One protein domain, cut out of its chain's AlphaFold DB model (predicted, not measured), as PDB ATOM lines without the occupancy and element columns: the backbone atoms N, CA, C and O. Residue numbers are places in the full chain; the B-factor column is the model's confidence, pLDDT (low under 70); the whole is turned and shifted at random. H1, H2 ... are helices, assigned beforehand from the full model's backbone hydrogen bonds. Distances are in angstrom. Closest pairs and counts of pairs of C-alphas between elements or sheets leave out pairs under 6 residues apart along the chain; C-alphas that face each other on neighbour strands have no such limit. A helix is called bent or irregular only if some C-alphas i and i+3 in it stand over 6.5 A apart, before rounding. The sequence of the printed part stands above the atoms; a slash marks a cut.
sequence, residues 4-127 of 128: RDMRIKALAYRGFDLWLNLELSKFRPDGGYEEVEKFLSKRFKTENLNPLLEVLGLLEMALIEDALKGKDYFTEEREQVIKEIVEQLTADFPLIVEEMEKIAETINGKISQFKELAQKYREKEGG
ATOM      1  N   ARG A   4     100.483 134.210 153.473       90.31
ATOM      2  CA  ARG A   4     101.897 133.870 153.311       90.31
ATOM      3  C   ARG A   4     102.075 132.721 152.320       90.31
ATOM      4  O   ARG A   4     102.872 132.857 151.402       90.31
ATOM      5  N   ASP A   5     101.298 131.649 152.431       92.75
ATOM      6  CA  ASP A   5     101.349 130.500 151.520       92.75
ATOM      7  C   ASP A   5     101.036 130.923 150.076       92.75
ATOM      8  O   ASP A   5     101.668 130.448 149.132       92.75
ATOM      9  N   MET A   6     100.068 131.834 149.888       94.19
ATOM     10  CA  MET A   6      99.749 132.369 148.558       94.19
ATOM     11  C   MET A   6     100.932 133.147 147.978       94.19
ATOM     12  O   MET A   6     101.274 132.963 146.808       94.19
ATOM     13  N   ARG A   7     101.577 133.981 148.805       95.31
ATOM     14  CA  ARG A   7     102.770 134.743 148.420       95.31
ATOM     15  C   ARG A   7     103.922 133.821 148.036       95.31
ATOM     16  O   ARG A   7     104.510 134.030 146.981       95.31
ATOM     17  N   ILE A   8     104.220 132.801 148.845       97.44
ATOM     18  CA  ILE A   8     105.285 131.827 148.552       97.44
ATOM     19  C   ILE A   8     105.048 131.171 147.194       97.44
ATOM     20  O   ILE A   8     105.943 131.165 146.355       97.44
ATOM     21  N   LYS A   9     103.825 130.696 146.932       96.88
ATOM     22  CA  LYS A   9     103.482 130.088 145.641       96.88
ATOM     23  C   LYS A   9     103.645 131.058 144.478       96.88
ATOM     24  O   LYS A   9     104.207 130.688 143.453       96.88
ATOM     25  N   ALA A  10     103.185 132.298 144.628       96.75
ATOM     26  CA  ALA A  10     103.341 133.317 143.592       96.75
ATOM     27  C   ALA A  10     104.823 133.612 143.296       96.75
ATOM     28  O   ALA A  10     105.211 133.699 142.131       96.75
ATOM     29  N   LEU A  11     105.656 133.708 144.336       97.88
ATOM     30  CA  LEU A  11     107.101 133.888 144.196       97.88
ATOM     31  C   LEU A  11     107.771 132.670 143.558       97.88
ATOM     32  O   LEU A  11     108.641 132.852 142.714       97.88
ATOM     33  N   ALA A  12     107.337 131.452 143.884       98.12
ATOM     34  CA  ALA A  12     107.833 130.230 143.258       98.12
ATOM     35  C   ALA A  12     107.527 130.194 141.758       98.12
ATOM     36  O   ALA A  12     108.427 129.963 140.953       98.12
ATOM     37  N   TYR A  13     106.288 130.506 141.359       97.44
ATOM     38  CA  TYR A  13     105.935 130.619 139.941       97.44
ATOM     39  C   TYR A  13     106.777 131.674 139.225       97.44
ATOM     40  O   TYR A  13     107.319 131.397 138.157       97.44
ATOM     41  N   ARG A  14     106.923 132.862 139.822       97.94
ATOM     42  CA  ARG A  14     107.716 133.947 139.237       97.94
ATOM     43  C   ARG A  14     109.195 133.585 139.128       97.94
ATOM     44  O   ARG A  14     109.794 133.817 138.087       97.94
ATOM     45  N   GLY A  15     109.781 133.020 140.180       97.69
ATOM     46  CA  GLY A  15     111.187 132.625 140.204       97.69
ATOM     47  C   GLY A  15     111.486 131.555 139.163       97.69
ATOM     48  O   GLY A  15     112.473 131.658 138.439       97.69
ATOM     49  N   PHE A  16     110.593 130.571 139.031       97.12
ATOM     50  CA  PHE A  16     110.729 129.515 138.036       97.12
ATOM     51  C   PHE A  16     110.582 130.039 136.603       97.12
ATOM     52  O   PHE A  16     111.376 129.672 135.741       97.12
ATOM     53  N   ASP A  17     109.613 130.923 136.349       96.88
ATOM     54  CA  ASP A  17     109.434 131.569 135.045       96.88
ATOM     55  C   ASP A  17     110.654 132.413 134.652       96.88
ATOM     56  O   ASP A  17     111.199 132.244 133.562       96.88
ATOM     57  N   LEU A  18     111.142 133.268 135.556       96.88
ATOM     58  CA  LEU A  18     112.335 134.086 135.321       96.88
ATOM     59  C   LEU A  18     113.555 133.219 134.997       96.88
ATOM     60  O   LEU A  18     114.265 133.493 134.029       96.88
ATOM     61  N   TRP A  19     113.775 132.160 135.775       96.69
ATOM     62  CA  TRP A  19     114.901 131.256 135.569       96.69
ATOM     63  C   TRP A  19     114.796 130.477 134.254       96.69
ATOM     64  O   TRP A  19     115.748 130.465 133.479       96.69
ATOM     65  N   LEU A  20     113.631 129.904 133.931       95.06
ATOM     66  CA  LEU A  20     113.436 129.232 132.643       95.06
ATOM     67  C   LEU A  20     113.612 130.189 131.463       95.06
ATOM     68  O   LEU A  20     114.198 129.813 130.450       95.06
ATOM     69  N   ASN A  21     113.125 131.425 131.575       94.12
ATOM     70  CA  ASN A  21     113.308 132.427 130.530       94.12
ATOM     71  C   ASN A  21     114.787 132.783 130.344       94.12
ATOM     72  O   ASN A  21     115.233 132.907 129.198       94.12
ATOM     73  N   LEU A  22     115.550 132.884 131.437       94.06
ATOM     74  CA  LEU A  22     116.997 133.071 131.384       94.06
ATOM     75  C   LEU A  22     117.681 131.875 130.702       94.06
ATOM     76  O   LEU A  22     118.431 132.071 129.748       94.06
ATOM     77  N   GLU A  23     117.366 130.643 131.099       93.62
ATOM     78  CA  GLU A  23     117.910 129.424 130.486       93.62
ATOM     79  C   GLU A  23     117.601 129.330 128.986       93.62
ATOM     80  O   GLU A  23     118.477 129.055 128.166       93.62
ATOM     81  N   LEU A  24     116.362 129.628 128.593       92.38
ATOM     82  CA  LEU A  24     115.949 129.625 127.190       92.38
ATOM     83  C   LEU A  24     116.614 130.740 126.378       92.38
ATOM     84  O   LEU A  24     116.748 130.609 125.160       92.38
ATOM     85  N   SER A  25     117.023 131.836 127.019       92.44
ATOM     86  CA  SER A  25     117.713 132.930 126.334       92.44
ATOM     87  C   SER A  25     119.100 132.525 125.819       92.44
ATOM     88  O   SER A  25     119.523 133.071 124.804       92.44
ATOM     89  N   LYS A  26     119.739 131.489 126.393       91.00
ATOM     90  CA  LYS A  26     121.002 130.897 125.891       91.00
ATOM     91  C   LYS A  26     120.915 130.426 124.436       91.00
ATOM     92  O   LYS A  26     121.923 130.352 123.741       91.00
ATOM     93  N   PHE A  27     119.713 130.079 123.980       90.69
ATOM     94  CA  PHE A  27     119.465 129.560 122.635       90.69
ATOM     95  C   PHE A  27     119.001 130.641 121.649       90.69
ATOM     96  O   PHE A  27     118.702 130.319 120.498       90.69
ATOM     97  N   ARG A  28     118.909 131.910 122.076       88.06
ATOM     98  CA  ARG A  28     118.473 133.025 121.225       88.06
ATOM     99  C   ARG A  28     119.672 133.880 120.793       88.06
ATOM    100  O   ARG A  28     120.496 134.209 121.641       88.06
ATOM    101  N   PRO A  29     119.761 134.295 119.514       77.75
ATOM    102  CA  PRO A  29     120.847 135.160 119.036       77.75
ATOM    103  C   PRO A  29     120.905 136.531 119.726       77.75
ATOM    104  O   PRO A  29     121.963 137.145 119.791       77.75
ATOM    105  N   ASP A  30     119.765 137.009 120.217       81.94
ATOM    106  CA  ASP A  30     119.554 138.281 120.913       81.94
ATOM    107  C   ASP A  30     119.320 138.092 122.424       81.94
ATOM    108  O   ASP A  30     118.812 138.982 123.106       81.94
ATOM    109  N   GLY A  31     119.660 136.916 122.961       74.44
ATOM    110  CA  GLY A  31     119.473 136.599 124.370       74.44
ATOM    111  C   GLY A  31     120.389 137.420 125.281       74.44
ATOM    112  O   GLY A  31     121.607 137.380 125.149       74.44
ATOM    113  N   GLY A  32     119.811 138.103 126.273       82.94
ATOM    114  CA  GLY A  32     120.545 138.854 127.304       82.94
ATOM    115  C   GLY A  32     121.227 137.991 128.377       82.94
ATOM    116  O   GLY A  32     121.528 138.502 129.454       82.94
ATOM    117  N   TYR A  33     121.447 136.693 128.120       87.94
ATOM    118  CA  TYR A  33     121.945 135.732 129.113       87.94
ATOM    119  C   TYR A  33     123.259 136.190 129.753       87.94
ATOM    120  O   TYR A  33     123.346 136.297 130.973       87.94
ATOM    121  N   GLU A  34     124.264 136.517 128.935       88.25
ATOM    122  CA  GLU A  34     125.596 136.872 129.439       88.25
ATOM    123  C   GLU A  34     125.590 138.126 130.317       88.25
ATOM    124  O   GLU A  34     126.404 138.247 131.230       88.25
ATOM    125  N   GLU A  35     124.724 139.097 130.023       90.88
ATOM    126  CA  GLU A  35     124.633 140.328 130.807       90.88
ATOM    127  C   GLU A  35     124.083 140.032 132.203       90.88
ATOM    128  O   GLU A  35     124.676 140.441 133.208       90.88
ATOM    129  N   VAL A  36     122.998 139.258 132.259       91.06
ATOM    130  CA  VAL A  36     122.372 138.828 133.510       91.06
ATOM    131  C   VAL A  36     123.323 137.934 134.309       91.06
ATOM    132  O   VAL A  36     123.541 138.180 135.493       91.06
ATOM    133  N   GLU A  37     123.973 136.960 133.673       91.62
ATOM    134  CA  GLU A  37     124.948 136.071 134.314       91.62
ATOM    135  C   GLU A  37     126.134 136.858 134.901       91.62
ATOM    136  O   GLU A  37     126.507 136.665 136.064       91.62
ATOM    137  N   LYS A  38     126.695 137.819 134.150       92.19
ATOM    138  CA  LYS A  38     127.780 138.697 134.628       92.19
ATOM    139  C   LYS A  38     127.332 139.552 135.811       92.19
ATOM    140  O   LYS A  38     128.112 139.755 136.745       92.19
ATOM    141  N   PHE A  39     126.108 140.076 135.780       93.38
ATOM    142  CA  PHE A  39     125.546 140.844 136.891       93.38
ATOM    143  C   PHE A  39     125.412 139.979 138.152       93.38
ATOM    144  O   PHE A  39     125.922 140.349 139.213       93.38
ATOM    145  N   LEU A  40     124.800 138.800 138.030       94.62
ATOM    146  CA  LEU A  40     124.568 137.881 139.143       94.62
ATOM    147  C   LEU A  40     125.879 137.346 139.737       94.62
ATOM    148  O   LEU A  40     126.035 137.296 140.958       94.62
ATOM    149  N   SER A  41     126.869 137.049 138.893       93.94
ATOM    150  CA  SER A  41     128.192 136.574 139.321       93.94
ATOM    151  C   SER A  41     128.889 137.617 140.193       93.94
ATOM    152  O   SER A  41     129.419 137.311 141.263       93.94
ATOM    153  N   LYS A  42     128.810 138.894 139.791       94.38
ATOM    154  CA  LYS A  42     129.312 140.023 140.588       94.38
ATOM    155  C   LYS A  42     128.532 140.188 141.893       94.38
ATOM    156  O   LYS A  42     129.147 140.385 142.941       94.38
ATOM    157  N   ARG A  43     127.200 140.090 141.845       91.81
ATOM    158  CA  ARG A  43     126.302 140.240 143.004       91.81
ATOM    159  C   ARG A  43     126.570 139.200 144.094       91.81
ATOM    160  O   ARG A  43     126.564 139.557 145.275       91.81
ATOM    161  N   PHE A  44     126.817 137.949 143.709       93.31
ATOM    162  CA  PHE A  44     127.087 136.842 144.634       93.31
ATOM    163  C   PHE A  44     128.577 136.555 144.841       93.31
ATOM    164  O   PHE A  44     128.919 135.701 145.654       93.31
ATOM    165  N   LYS A  45     129.462 137.296 144.160       94.62
ATOM    166  CA  LYS A  45     130.926 137.147 144.235       94.62
ATOM    167  C   LYS A  45     131.374 135.705 143.969       94.62
ATOM    168  O   LYS A  45     132.217 135.168 144.684       94.62
ATOM    169  N   THR A  46     130.789 135.084 142.950       92.38
ATOM    170  CA  THR A  46     131.080 133.709 142.538       92.38
ATOM    171  C   THR A  46     131.278 133.644 141.030       92.38
ATOM    172  O   THR A  46     130.609 134.357 140.287       92.38
ATOM    173  N   GLU A  47     132.186 132.780 140.589       86.31
ATOM    174  CA  GLU A  47     132.370 132.431 139.173       86.31
ATOM    175  C   GLU A  47     131.504 131.230 138.762       86.31
ATOM    176  O   GLU A  47     131.385 130.925 137.582       86.31
ATOM    177  N   ASN A  48     130.891 130.543 139.734       88.12
ATOM    178  CA  ASN A  48     130.015 129.400 139.511       88.12
ATOM    179  C   ASN A  48     128.621 129.721 140.061       88.12
ATOM    180  O   ASN A  48     128.334 129.501 141.245       88.12
ATOM    181  N   LEU A  49     127.783 130.316 139.213       92.12
ATOM    182  CA  LEU A  49     126.369 130.518 139.503       92.12
ATOM    183  C   LEU A  49     125.638 129.189 139.351       92.12
ATOM    184  O   LEU A  49     125.643 128.576 138.289       92.12
ATOM    185  N   ASN A  50     125.003 128.747 140.433       93.06
ATOM    186  CA  ASN A  50     124.078 127.625 140.375       93.06
ATOM    187  C   ASN A  50     122.635 128.139 140.202       93.06
ATOM    188  O   ASN A  50     122.359 129.289 140.558       93.06
ATOM    189  N   PRO A  51     121.698 127.283 139.758       94.50
ATOM    190  CA  PRO A  51     120.309 127.676 139.525       94.50
ATOM    191  C   PRO A  51     119.605 128.337 140.716       94.50
ATOM    192  O   PRO A  51     118.777 129.222 140.529       94.50
ATOM    193  N   LEU A  52     119.934 127.965 141.958       96.00
ATOM    194  CA  LEU A  52     119.316 128.587 143.133       96.00
ATOM    195  C   LEU A  52     119.779 130.037 143.311       96.00
ATOM    196  O   LEU A  52     118.968 130.899 143.643       96.00
ATOM    197  N   LEU A  53     121.061 130.320 143.064       95.56
ATOM    198  CA  LEU A  53     121.578 131.691 143.084       95.56
ATOM    199  C   LEU A  53     120.991 132.525 141.944       95.56
ATOM    200  O   LEU A  53     120.678 133.696 142.150       95.56
ATOM    201  N   GLU A  54     120.799 131.924 140.768       96.00
ATOM    202  CA  GLU A  54     120.137 132.589 139.645       96.00
ATOM    203  C   GLU A  54     118.707 132.984 140.006       96.00
ATOM    204  O   GLU A  54     118.357 134.158 139.929       96.00
ATOM    205  N   VAL A  55     117.905 132.030 140.482       97.56
ATOM    206  CA  VAL A  55     116.524 132.276 140.914       97.56
ATOM    207  C   VAL A  55     116.467 133.352 141.995       97.56
ATOM    208  O   VAL A  55     115.656 134.273 141.890       97.56
ATOM    209  N   LEU A  56     117.317 133.257 143.022       97.19
ATOM    210  CA  LEU A  56     117.350 134.229 144.114       97.19
ATOM    211  C   LEU A  56     117.630 135.635 143.581       97.19
ATOM    212  O   LEU A  56     116.871 136.557 143.863       97.19
ATOM    213  N   GLY A  57     118.685 135.799 142.783       96.19
ATOM    214  CA  GLY A  57     119.064 137.104 142.251       96.19
ATOM    215  C   GLY A  57     118.042 137.674 141.265       96.19
ATOM    216  O   GLY A  57     117.748 138.866 141.314       96.19
ATOM    217  N   LEU A  58     117.443 136.833 140.418       97.12
ATOM    218  CA  LEU A  58     116.364 137.241 139.514       97.12
ATOM    219  C   LEU A  58     115.130 137.717 140.292       97.12
ATOM    220  O   LEU A  58     114.548 138.745 139.946       97.12
ATOM    221  N   LEU A  59     114.746 137.010 141.361       97.75
ATOM    222  CA  LEU A  59     113.656 137.433 142.240       97.75
ATOM    223  C   LEU A  59     113.986 138.732 142.979       97.75
ATOM    224  O   LEU A  59     113.128 139.610 143.029       97.75
ATOM    225  N   GLU A  60     115.205 138.886 143.509       95.88
ATOM    226  CA  GLU A  60     115.656 140.143 144.126       95.88
ATOM    227  C   GLU A  60     115.480 141.312 143.153       95.88
ATOM    228  O   GLU A  60     114.818 142.295 143.482       95.88
ATOM    229  N   MET A  61     116.026 141.191 141.939       94.56
ATOM    230  CA  MET A  61     115.943 142.232 140.912       94.56
ATOM    231  C   MET A  61     114.493 142.582 140.584       94.56
ATOM    232  O   MET A  61     114.129 143.756 140.584       94.56
ATOM    233  N   ALA A  62     113.663 141.567 140.353       95.69
ATOM    234  CA  ALA A  62     112.281 141.749 139.941       95.69
ATOM    235  C   ALA A  62     111.420 142.396 141.045       95.69
ATOM    236  O   ALA A  62     110.583 143.249 140.760       95.69
ATOM    237  N   LEU A  63     111.639 142.026 142.311       96.06
ATOM    238  CA  LEU A  63     110.933 142.618 143.450       96.06
ATOM    239  C   LEU A  63     111.397 144.048 143.739       96.06
ATOM    240  O   LEU A  63     110.569 144.905 144.043       96.06
ATOM    241  N   ILE A  64     112.702 144.315 143.629       93.88
ATOM    242  CA  ILE A  64     113.254 145.666 143.779       93.88
ATOM    243  C   ILE A  64     112.707 146.578 142.682       93.88
ATOM    244  O   ILE A  64     112.256 147.682 142.981       93.88
ATOM    245  N   GLU A  65     112.707 146.126 141.426       92.88
ATOM    246  CA  GLU A  65     112.148 146.894 140.315       92.88
ATOM    247  C   GLU A  65     110.675 147.232 140.568       92.88
ATOM    248  O   GLU A  65     110.308 148.404 140.516       92.88
ATOM    249  N   ASP A  66     109.854 146.243 140.928       92.69
ATOM    250  CA  ASP A  66     108.433 146.455 141.220       92.69
ATOM    251  C   ASP A  66     108.204 147.431 142.378       92.69
ATOM    252  O   ASP A  66     107.317 148.284 142.311       92.69
ATOM    253  N   ALA A  67     108.996 147.321 143.446       90.38
ATOM    254  CA  ALA A  67     108.849 148.170 144.620       90.38
ATOM    255  C   ALA A  67     109.229 149.630 144.340       90.38
ATOM    256  O   ALA A  67     108.588 150.538 144.883       90.38
ATOM    257  N   LEU A  68     110.245 149.835 143.495       89.38
ATOM    258  CA  LEU A  68     110.774 151.146 143.120       89.38
ATOM    259  C   LEU A  68     110.022 151.802 141.955       89.38
ATOM    260  O   LEU A  68     110.116 153.015 141.764       89.38
ATOM    261  N   LYS A  69     109.269 151.025 141.175       89.62
ATOM    262  CA  LYS A  69     108.561 151.513 139.992       89.62
ATOM    263  C   LYS A  69     107.553 152.610 140.343       89.62
ATOM    264  O   LYS A  69     106.630 152.406 141.128       89.62
ATOM    265  N   GLY A  70     107.695 153.761 139.682       73.00
ATOM    266  CA  GLY A  70     106.721 154.856 139.740       73.00
ATOM    267  C   GLY A  70     106.707 155.644 141.051       73.00
ATOM    268  O   GLY A  70     105.694 156.269 141.358       73.00
ATOM    269  N   LYS A  71     107.796 155.604 141.827       76.75
ATOM    270  CA  LYS A  71     107.925 156.329 143.095       76.75
ATOM    271  C   LYS A  71     109.221 157.134 143.130       76.75
ATOM    272  O   LYS A  71     110.284 156.612 142.796       76.75
ATOM    273  N   ASP A  72     109.123 158.373 143.597       76.50
ATOM    274  CA  ASP A  72     110.280 159.216 143.884       76.50
ATOM    275  C   ASP A  72     110.748 158.934 145.311       76.50
ATOM    276  O   ASP A  72     110.150 159.395 146.281       76.50
ATOM    277  N   TYR A  73     111.796 158.125 145.433       75.56
ATOM    278  CA  TYR A  73     112.419 157.809 146.714       75.56
ATOM    279  C   TYR A  73     113.624 158.709 146.970       75.56
ATOM    280  O   TYR A  73     114.455 158.913 146.079       75.56
ATOM    281  N   PHE A  74     113.787 159.160 148.215       79.25
ATOM    282  CA  PHE A  74     115.087 159.640 148.676       79.25
ATOM    283  C   PHE A  74     116.072 158.466 148.783       79.25
ATOM    284  O   PHE A  74     115.672 157.313 148.950       79.25
ATOM    285  N   THR A  75     117.376 158.745 148.693       80.56
ATOM    286  CA  THR A  75     118.420 157.705 148.674       80.56
ATOM    287  C   THR A  75     118.334 156.759 149.877       80.56
ATOM    288  O   THR A  75     118.398 155.547 149.695       80.56
ATOM    289  N   GLU A  76     118.115 157.290 151.083       85.38
ATOM    290  CA  GLU A  76     118.026 156.488 152.315       85.38
ATOM    291  C   GLU A  76     116.772 155.599 152.350       85.38
ATOM    292  O   GLU A  76     116.848 154.416 152.679       85.38
ATOM    293  N   GLU A  77     115.615 156.129 151.940       85.31
ATOM    294  CA  GLU A  77     114.365 155.360 151.868       85.31
ATOM    295  C   GLU A  77     114.461 154.233 150.837       85.31
ATOM    296  O   GLU A  77     113.988 153.119 151.066       85.31
ATOM    297  N   ARG A  78     115.124 154.502 149.708       88.25
ATOM    298  CA  ARG A  78     115.381 153.507 148.667       88.25
ATOM    299  C   ARG A  78     116.225 152.348 149.194       88.25
ATOM    300  O   ARG A  78     115.902 151.192 148.925       88.25
ATOM    301  N   GLU A  79     117.299 152.644 149.921       90.62
ATOM    302  CA  GLU A  79     118.170 151.624 150.510       90.62
ATOM    303  C   GLU A  79     117.426 150.767 151.537       90.62
ATOM    304  O   GLU A  79     117.567 149.541 151.531       90.62
ATOM    305  N   GLN A  80     116.582 151.392 152.358       92.62
ATOM    306  CA  GLN A  80     115.766 150.687 153.341       92.62
ATOM    307  C   GLN A  80     114.768 149.725 152.676       92.62
ATOM    308  O   GLN A  80     114.698 148.560 153.063       92.62
ATOM    309  N   VAL A  81     114.066 150.161 151.623       91.31
ATOM    310  CA  VAL A  81     113.139 149.300 150.860       91.31
ATOM    311  C   VAL A  81     113.868 148.106 150.242       91.31
ATOM    312  O   VAL A  81     113.396 146.974 150.334       91.31
ATOM    313  N   ILE A  82     115.033 148.337 149.628       92.62
ATOM    314  CA  ILE A  82     115.839 147.259 149.040       92.62
ATOM    315  C   ILE A  82     116.237 146.243 150.114       92.62
ATOM    316  O   ILE A  82     116.117 145.037 149.899       92.62
ATOM    317  N   LYS A  83     116.686 146.721 151.279       94.69
ATOM    318  CA  LYS A  83     117.095 145.866 152.392       94.69
ATOM    319  C   LYS A  83     115.944 144.990 152.891       94.69
ATOM    320  O   LYS A  83     116.131 143.784 153.031       94.69
ATOM    321  N   GLU A  84     114.763 145.566 153.092       95.12
ATOM    322  CA  GLU A  84     113.572 144.829 153.539       95.12
ATOM    323  C   GLU A  84     113.168 143.727 152.552       95.12
ATOM    324  O   GLU A  84     112.846 142.611 152.962       95.12
ATOM    325  N   ILE A  85     113.238 144.008 151.247       95.06
ATOM    326  CA  ILE A  85     112.954 143.017 150.199       95.06
ATOM    327  C   ILE A  85     113.942 141.854 150.273       95.06
ATOM    328  O   ILE A  85     113.521 140.697 150.258       95.06
ATOM    329  N   VAL A  86     115.243 142.146 150.366       93.44
ATOM    330  CA  VAL A  86     116.293 141.117 150.419       93.44
ATOM    331  C   VAL A  86     116.156 140.258 151.676       93.44
ATOM    332  O   VAL A  86     116.245 139.032 151.595       93.44
ATOM    333  N   GLU A  87     115.899 140.869 152.833       95.62
ATOM    334  CA  GLU A  87     115.710 140.151 154.098       95.62
ATOM    335  C   GLU A  87     114.471 139.247 154.057       95.62
ATOM    336  O   GLU A  87     114.556 138.061 154.390       95.62
ATOM    337  N   GLN A  88     113.335 139.770 153.583       95.19
ATOM    338  CA  GLN A  88     112.097 138.998 153.479       95.19
ATOM    339  C   GLN A  88     112.225 137.852 152.472       95.19
ATOM    340  O   GLN A  88     111.786 136.735 152.756       95.19
ATOM    341  N   LEU A  89     112.836 138.111 151.312       96.25
ATOM    342  CA  LEU A  89     113.060 137.087 150.298       96.25
ATOM    343  C   LEU A  89     113.977 135.990 150.835       96.25
ATOM    344  O   LEU A  89     113.642 134.822 150.696       96.25
ATOM    345  N   THR A  90     115.074 136.346 151.507       94.81
ATOM    346  CA  THR A  90     115.997 135.375 152.116       94.81
ATOM    347  C   THR A  90     115.282 134.476 153.127       94.81
ATOM    348  O   THR A  90     115.489 133.263 153.127       94.81
ATOM    349  N   ALA A  91     114.413 135.049 153.966       96.19
ATOM    350  CA  ALA A  91     113.656 134.298 154.966       96.19
ATOM    351  C   ALA A  91     112.630 133.330 154.348       96.19
ATOM    352  O   ALA A  91     112.379 132.256 154.894       96.19
ATOM    353  N   ASP A  92     112.033 133.707 153.220       97.19
ATOM    354  CA  ASP A  92     111.030 132.903 152.522       97.19
ATOM    355  C   ASP A  92     111.632 131.943 151.480       97.19
ATOM    356  O   ASP A  92     110.962 130.991 151.075       97.19
ATOM    357  N   PHE A  93     112.884 132.156 151.063       97.62
ATOM    358  CA  PHE A  93     113.514 131.445 149.948       97.62
ATOM    359  C   PHE A  93     113.476 129.916 150.061       97.62
ATOM    360  O   PHE A  93     113.136 129.282 149.065       97.62
ATOM    361  N   PRO A  94     113.722 129.287 151.229       98.06
ATOM    362  CA  PRO A  94     113.612 127.833 151.346       98.06
ATOM    363  C   PRO A  94     112.224 127.299 150.961       98.06
ATOM    364  O   PRO A  94     112.120 126.333 150.213       98.06
ATOM    365  N   LEU A  95     111.155 127.973 151.396       98.06
ATOM    366  CA  LEU A  95     109.777 127.581 151.075       98.06
ATOM    367  C   LEU A  95     109.439 127.847 149.602       98.06
ATOM    368  O   LEU A  95     108.667 127.111 148.992       98.06
ATOM    369  N   ILE A  96     110.020 128.900 149.024       98.25
ATOM    370  CA  ILE A  96     109.908 129.185 147.589       98.25
ATOM    371  C   ILE A  96     110.536 128.038 146.791       98.25
ATOM    372  O   ILE A  96     109.904 127.539 145.863       98.25
ATOM    373  N   VAL A  97     111.732 127.585 147.176       98.06
ATOM    374  CA  VAL A  97     112.427 126.462 146.526       98.06
ATOM    375  C   VAL A  97     111.601 125.177 146.610       98.06
ATOM    376  O   VAL A  97     111.407 124.534 145.582       98.06
ATOM    377  N   GLU A  98     111.028 124.846 147.771       98.00
ATOM    378  CA  GLU A  98     110.149 123.672 147.922       98.00
ATOM    379  C   GLU A  98     108.940 123.700 146.966       98.00
ATOM    380  O   GLU A  98     108.549 122.678 146.399       98.00
ATOM    381  N   GLU A  99     108.317 124.865 146.765       98.00
ATOM    382  CA  GLU A  99     107.226 124.999 145.793       98.00
ATOM    383  C   GLU A  99     107.739 124.945 144.343       98.00
ATOM    384  O   GLU A  99     107.076 124.368 143.479       98.00
ATOM    385  N   MET A 100     108.930 125.484 144.066       97.88
ATOM    386  CA  MET A 100     109.557 125.409 142.742       97.88
ATOM    387  C   MET A 100     109.919 123.981 142.339       97.88
ATOM    388  O   MET A 100     109.747 123.633 141.174       97.88
ATOM    389  N   GLU A 101     110.355 123.134 143.271       97.62
ATOM    390  CA  GLU A 101     110.635 121.719 142.996       97.62
ATOM    391  C   GLU A 101     109.395 120.988 142.459       97.62
ATOM    392  O   GLU A 101     109.485 120.241 141.484       97.62
ATOM    393  N   LYS A 102     108.208 121.278 143.008       96.94
ATOM    394  CA  LYS A 102     106.930 120.704 142.540       96.94
ATOM    395  C   LYS A 102     106.592 121.153 141.114       96.94
ATOM    396  O   LYS A 102     106.090 120.371 140.297       96.94
ATOM    397  N   ILE A 103     106.869 122.422 140.801       95.94
ATOM    398  CA  ILE A 103     106.708 122.968 139.446       95.94
ATOM    399  C   ILE A 103     107.690 122.268 138.497       95.94
ATOM    400  O   ILE A 103     107.285 121.797 137.432       95.94
ATOM    401  N   ALA A 104     108.955 122.140 138.901       95.31
ATOM    402  CA  ALA A 104     110.004 121.499 138.121       95.31
ATOM    403  C   ALA A 104     109.672 120.037 137.804       95.31
ATOM    404  O   ALA A 104     109.806 119.619 136.655       95.31
ATOM    405  N   GLU A 105     109.168 119.278 138.778       96.81
ATOM    406  CA  GLU A 105     108.734 117.893 138.587       96.81
ATOM    407  C   GLU A 105     107.614 117.791 137.538       96.81
ATOM    408  O   GLU A 105     107.686 116.985 136.603       96.81
ATOM    409  N   THR A 106     106.620 118.679 137.624       95.50
ATOM    410  CA  THR A 106     105.513 118.744 136.659       95.50
ATOM    411  C   THR A 106     106.014 119.040 135.242       95.50
ATOM    412  O   THR A 106     105.608 118.385 134.275       95.50
ATOM    413  N   ILE A 107     106.919 120.011 135.100       95.56
ATOM    414  CA  ILE A 107     107.498 120.392 133.807       95.56
ATOM    415  C   ILE A 107     108.402 119.289 133.257       95.56
ATOM    416  O   ILE A 107     108.330 118.986 132.066       95.56
ATOM    417  N   ASN A 108     109.179 118.612 134.100       95.75
ATOM    418  CA  ASN A 108     109.998 117.473 133.695       95.75
ATOM    419  C   ASN A 108     109.147 116.330 133.107       95.75
ATOM    420  O   ASN A 108     109.505 115.744 132.078       95.75
ATOM    421  N   GLY A 109     107.970 116.067 133.688       96.94
ATOM    422  CA  GLY A 109     106.993 115.138 133.113       96.94
ATOM    423  C   GLY A 109     106.552 115.548 131.701       96.94
ATOM    424  O   GLY A 109     106.509 114.721 130.787       96.94
ATOM    425  N   LYS A 110     106.300 116.844 131.479       97.06
ATOM    426  CA  LYS A 110     105.942 117.383 130.155       97.06
ATOM    427  C   LYS A 110     107.095 117.326 129.154       97.06
ATOM    428  O   LYS A 110     106.860 116.992 127.994       97.06
ATOM    429  N   ILE A 111     108.327 117.588 129.588       97.00
ATOM    430  CA  ILE A 111     109.529 117.467 128.750       97.00
ATOM    431  C   ILE A 111     109.710 116.019 128.282       97.00
ATOM    432  O   ILE A 111     109.972 115.781 127.102       97.00
ATOM    433  N   SER A 112     109.531 115.048 129.181       97.88
ATOM    434  CA  SER A 112     109.591 113.622 128.838       97.88
ATOM    435  C   SER A 112     108.519 113.248 127.811       97.88
ATOM    436  O   SER A 112     108.842 112.700 126.756       97.88
ATOM    437  N   GLN A 113     107.268 113.660 128.049       97.81
ATOM    438  CA  GLN A 113     106.158 113.435 127.117       97.81
ATOM    439  C   GLN A 113     106.436 114.031 125.726       97.81
ATOM    440  O   GLN A 113     106.173 113.391 124.705       97.81
ATOM    441  N   PHE A 114     106.987 115.244 125.663       97.50
ATOM    442  CA  PHE A 114     107.357 115.884 124.401       97.50
ATOM    443  C   PHE A 114     108.407 115.070 123.633       97.50
ATOM    444  O   PHE A 114     108.236 114.822 122.438       97.50
ATOM    445  N   LYS A 115     109.471 114.615 124.308       97.31
ATOM    446  CA  LYS A 115     110.544 113.821 123.686       97.31
ATOM    447  C   LYS A 115     110.019 112.513 123.092       97.31
ATOM    448  O   LYS A 115     110.362 112.192 121.954       97.31
ATOM    449  N   GLU A 116     109.155 111.804 123.820       97.06
ATOM    450  CA  GLU A 116     108.520 110.568 123.342       97.06
ATOM    451  C   GLU A 116     107.666 110.804 122.090       97.06
ATOM    452  O   GLU A 116     107.751 110.056 121.112       97.06
ATOM    453  N   LEU A 117     106.841 111.855 122.096       96.88
ATOM    454  CA  LEU A 117     105.999 112.198 120.951       96.88
ATOM    455  C   LEU A 117     106.837 112.622 119.739       96.88
ATOM    456  O   LEU A 117     106.555 112.190 118.622       96.88
ATOM    457  N   ALA A 118     107.898 113.402 119.953       96.12
ATOM    458  CA  ALA A 118     108.814 113.818 118.897       96.12
ATOM    459  C   ALA A 118     109.563 112.628 118.271       96.12
ATOM    460  O   ALA A 118     109.797 112.616 117.063       96.12
ATOM    461  N   GLN A 119     109.924 111.612 119.063       95.00
ATOM    462  CA  GLN A 119     110.503 110.375 118.539       95.00
ATOM    463  C   GLN A 119     109.513 109.633 117.635       95.00
ATOM    464  O   GLN A 119     109.842 109.351 116.484       95.00
ATOM    465  N   LYS A 120     108.285 109.400 118.115       94.44
ATOM    466  CA  LYS A 120     107.226 108.742 117.328       94.44
ATOM    467  C   LYS A 120     106.922 109.484 116.027       94.44
ATOM    468  O   LYS A 120     106.609 108.852 115.025       94.44
ATOM    469  N   TYR A 121     106.993 110.815 116.043       93.31
ATOM    470  CA  TYR A 121     106.825 111.637 114.848       93.31
ATOM    471  C   TYR A 121     107.916 111.343 113.806       93.31
ATOM    472  O   TYR A 121     107.599 111.017 112.666       93.31
ATOM    473  N   ARG A 122     109.195 111.364 114.208       92.69
ATOM    474  CA  ARG A 122     110.322 111.077 113.301       92.69
ATOM    475  C   ARG A 122     110.289 109.658 112.737       92.69
ATOM    476  O   ARG A 122     110.596 109.471 111.569       92.69
ATOM    477  N   GLU A 123     109.908 108.669 113.542       90.56
ATOM    478  CA  GLU A 123     109.800 107.271 113.096       90.56
ATOM    479  C   GLU A 123     108.665 107.065 112.081       90.56
ATOM    480  O   GLU A 123     108.783 106.228 111.192       90.56
ATOM    481  N   LYS A 124     107.584 107.851 112.178       78.00
ATOM    482  CA  LYS A 124     106.471 107.815 111.219       78.00
ATOM    483  C   LYS A 124     106.766 108.558 109.914       78.00
ATOM    484  O   LYS A 124     106.247 108.143 108.886       78.00
ATOM    485  N   GLU A 125     107.575 109.617 109.939       59.94
ATOM    486  CA  GLU A 125     107.953 110.370 108.726       59.94
ATOM    487  C   GLU A 125     109.262 109.890 108.073       59.94
ATOM    488  O   GLU A 125     109.519 110.198 106.914       59.94
ATOM    489  N   GLY A 126     110.085 109.112 108.783       55.91
ATOM    490  CA  GLY A 126     111.320 108.509 108.265       55.91
ATOM    491  C   GLY A 126     111.143 107.142 107.591       55.91
ATOM    492  O   GLY A 126     112.134 106.556 107.161       55.91
ATOM    493  N   GLY A 127     109.914 106.619 107.524       51.31
ATOM    494  CA  GLY A 127     109.572 105.371 106.843       51.31
ATOM    495  C   GLY A 127     108.977 105.619 105.458       51.31
ATOM    496  O   GLY A 127     107.762 105.520 105.301       51.31
TER     497      GLY A 127
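Overview. This is residues 4 to 127 of the 128 residues of an uncharacterized protein of Desulfurobacterium indicum (UniProt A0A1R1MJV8). A small body of crossed helices has one long helical arm sticking out of it: H1 and H3 cross in the body, H2 packs on H3, and the long bent helix H4 folds back along H3 with its first arm, H4a, then turns and crosses H1 with its second, H4b, whose far part, residues 105 to 125, runs out free and makes much of the length. The printed part has 124 residues with four named helices, in the order H1, H2, H3, H4, and no named strand, and its class is all helix. It is loose, with a radius of gyration of the C-alphas of 18.4 A, and elongated, spanning 69 by 35 by 30 A.

Arrangement. H1, residues 4 to 25, touches H3, residues 51 to 68, with residues 11 to 19 alone. The closest C-alphas of the two, those of Gly 15 and Val 55, are 5.4 A apart, and they run opposite ways at a steep tilt of 69 degrees, only just short of about perpendicular. H2, residues 33 to 44, only just touches H1, with 3 pairs of C-alphas within 8 A, the closest being Ser 25 and Tyr 33 at 5.8 A. H2 touches H3 about perpendicular, at 90 degrees, with the C-alphas of Leu 40 and Gly 57 closest at 6.4 A. H4, residues 75 to 125, was assigned as one helix by its hydrogen bonds but is bent: C-alphas 91 and 94 are 7.4 A apart. Its arms H4a, residues 75 to 91, and H4b, residues 94 to 125, stand about perpendicular, only just, at 71 degrees. H3 and H4a form a helical hairpin at a steep tilt of 38 degrees, with the C-alphas of Ile 64 and Ile 82 closest at 6.1 A. H4b touches H1 with residues 95 to 103 alone; they run the same way at a steep tilt of 43 degrees, and the closest C-alphas, those of Ala 12 and Ile 96, are 4.9 A apart. H2 is apart from H4a and H4b, and H1 is apart from H4a. Every O i to N i+4 pair is within hydrogen-bond range in H1, H2, H3 and H4a, and 27 of 28 in H4b.

Along the chain. H1 begins at C-alpha 4, (101.897, 133.870, 153.311), and is 31.3 A long from first to last C-alpha. H2 is 16.4 A long and H3 25.6 A. H4a, 24.7 A long, begins at C-alpha 75, (118.420, 157.705, 148.674). H4b, 46.4 A long, ends at C-alpha 125, (107.953, 110.370, 108.726).

Size, cuts and confidence. The two C-alphas farthest apart, those of Glu 76 and Gly 127, are 68.9 A apart. Without residues 105 to 127, which stand free, the body spans 40 by 31 by 26 A. The printed part has no cut, and its three links are short. The mean pLDDT of the printed part is 92.1; residues 125 to 127 are under 70.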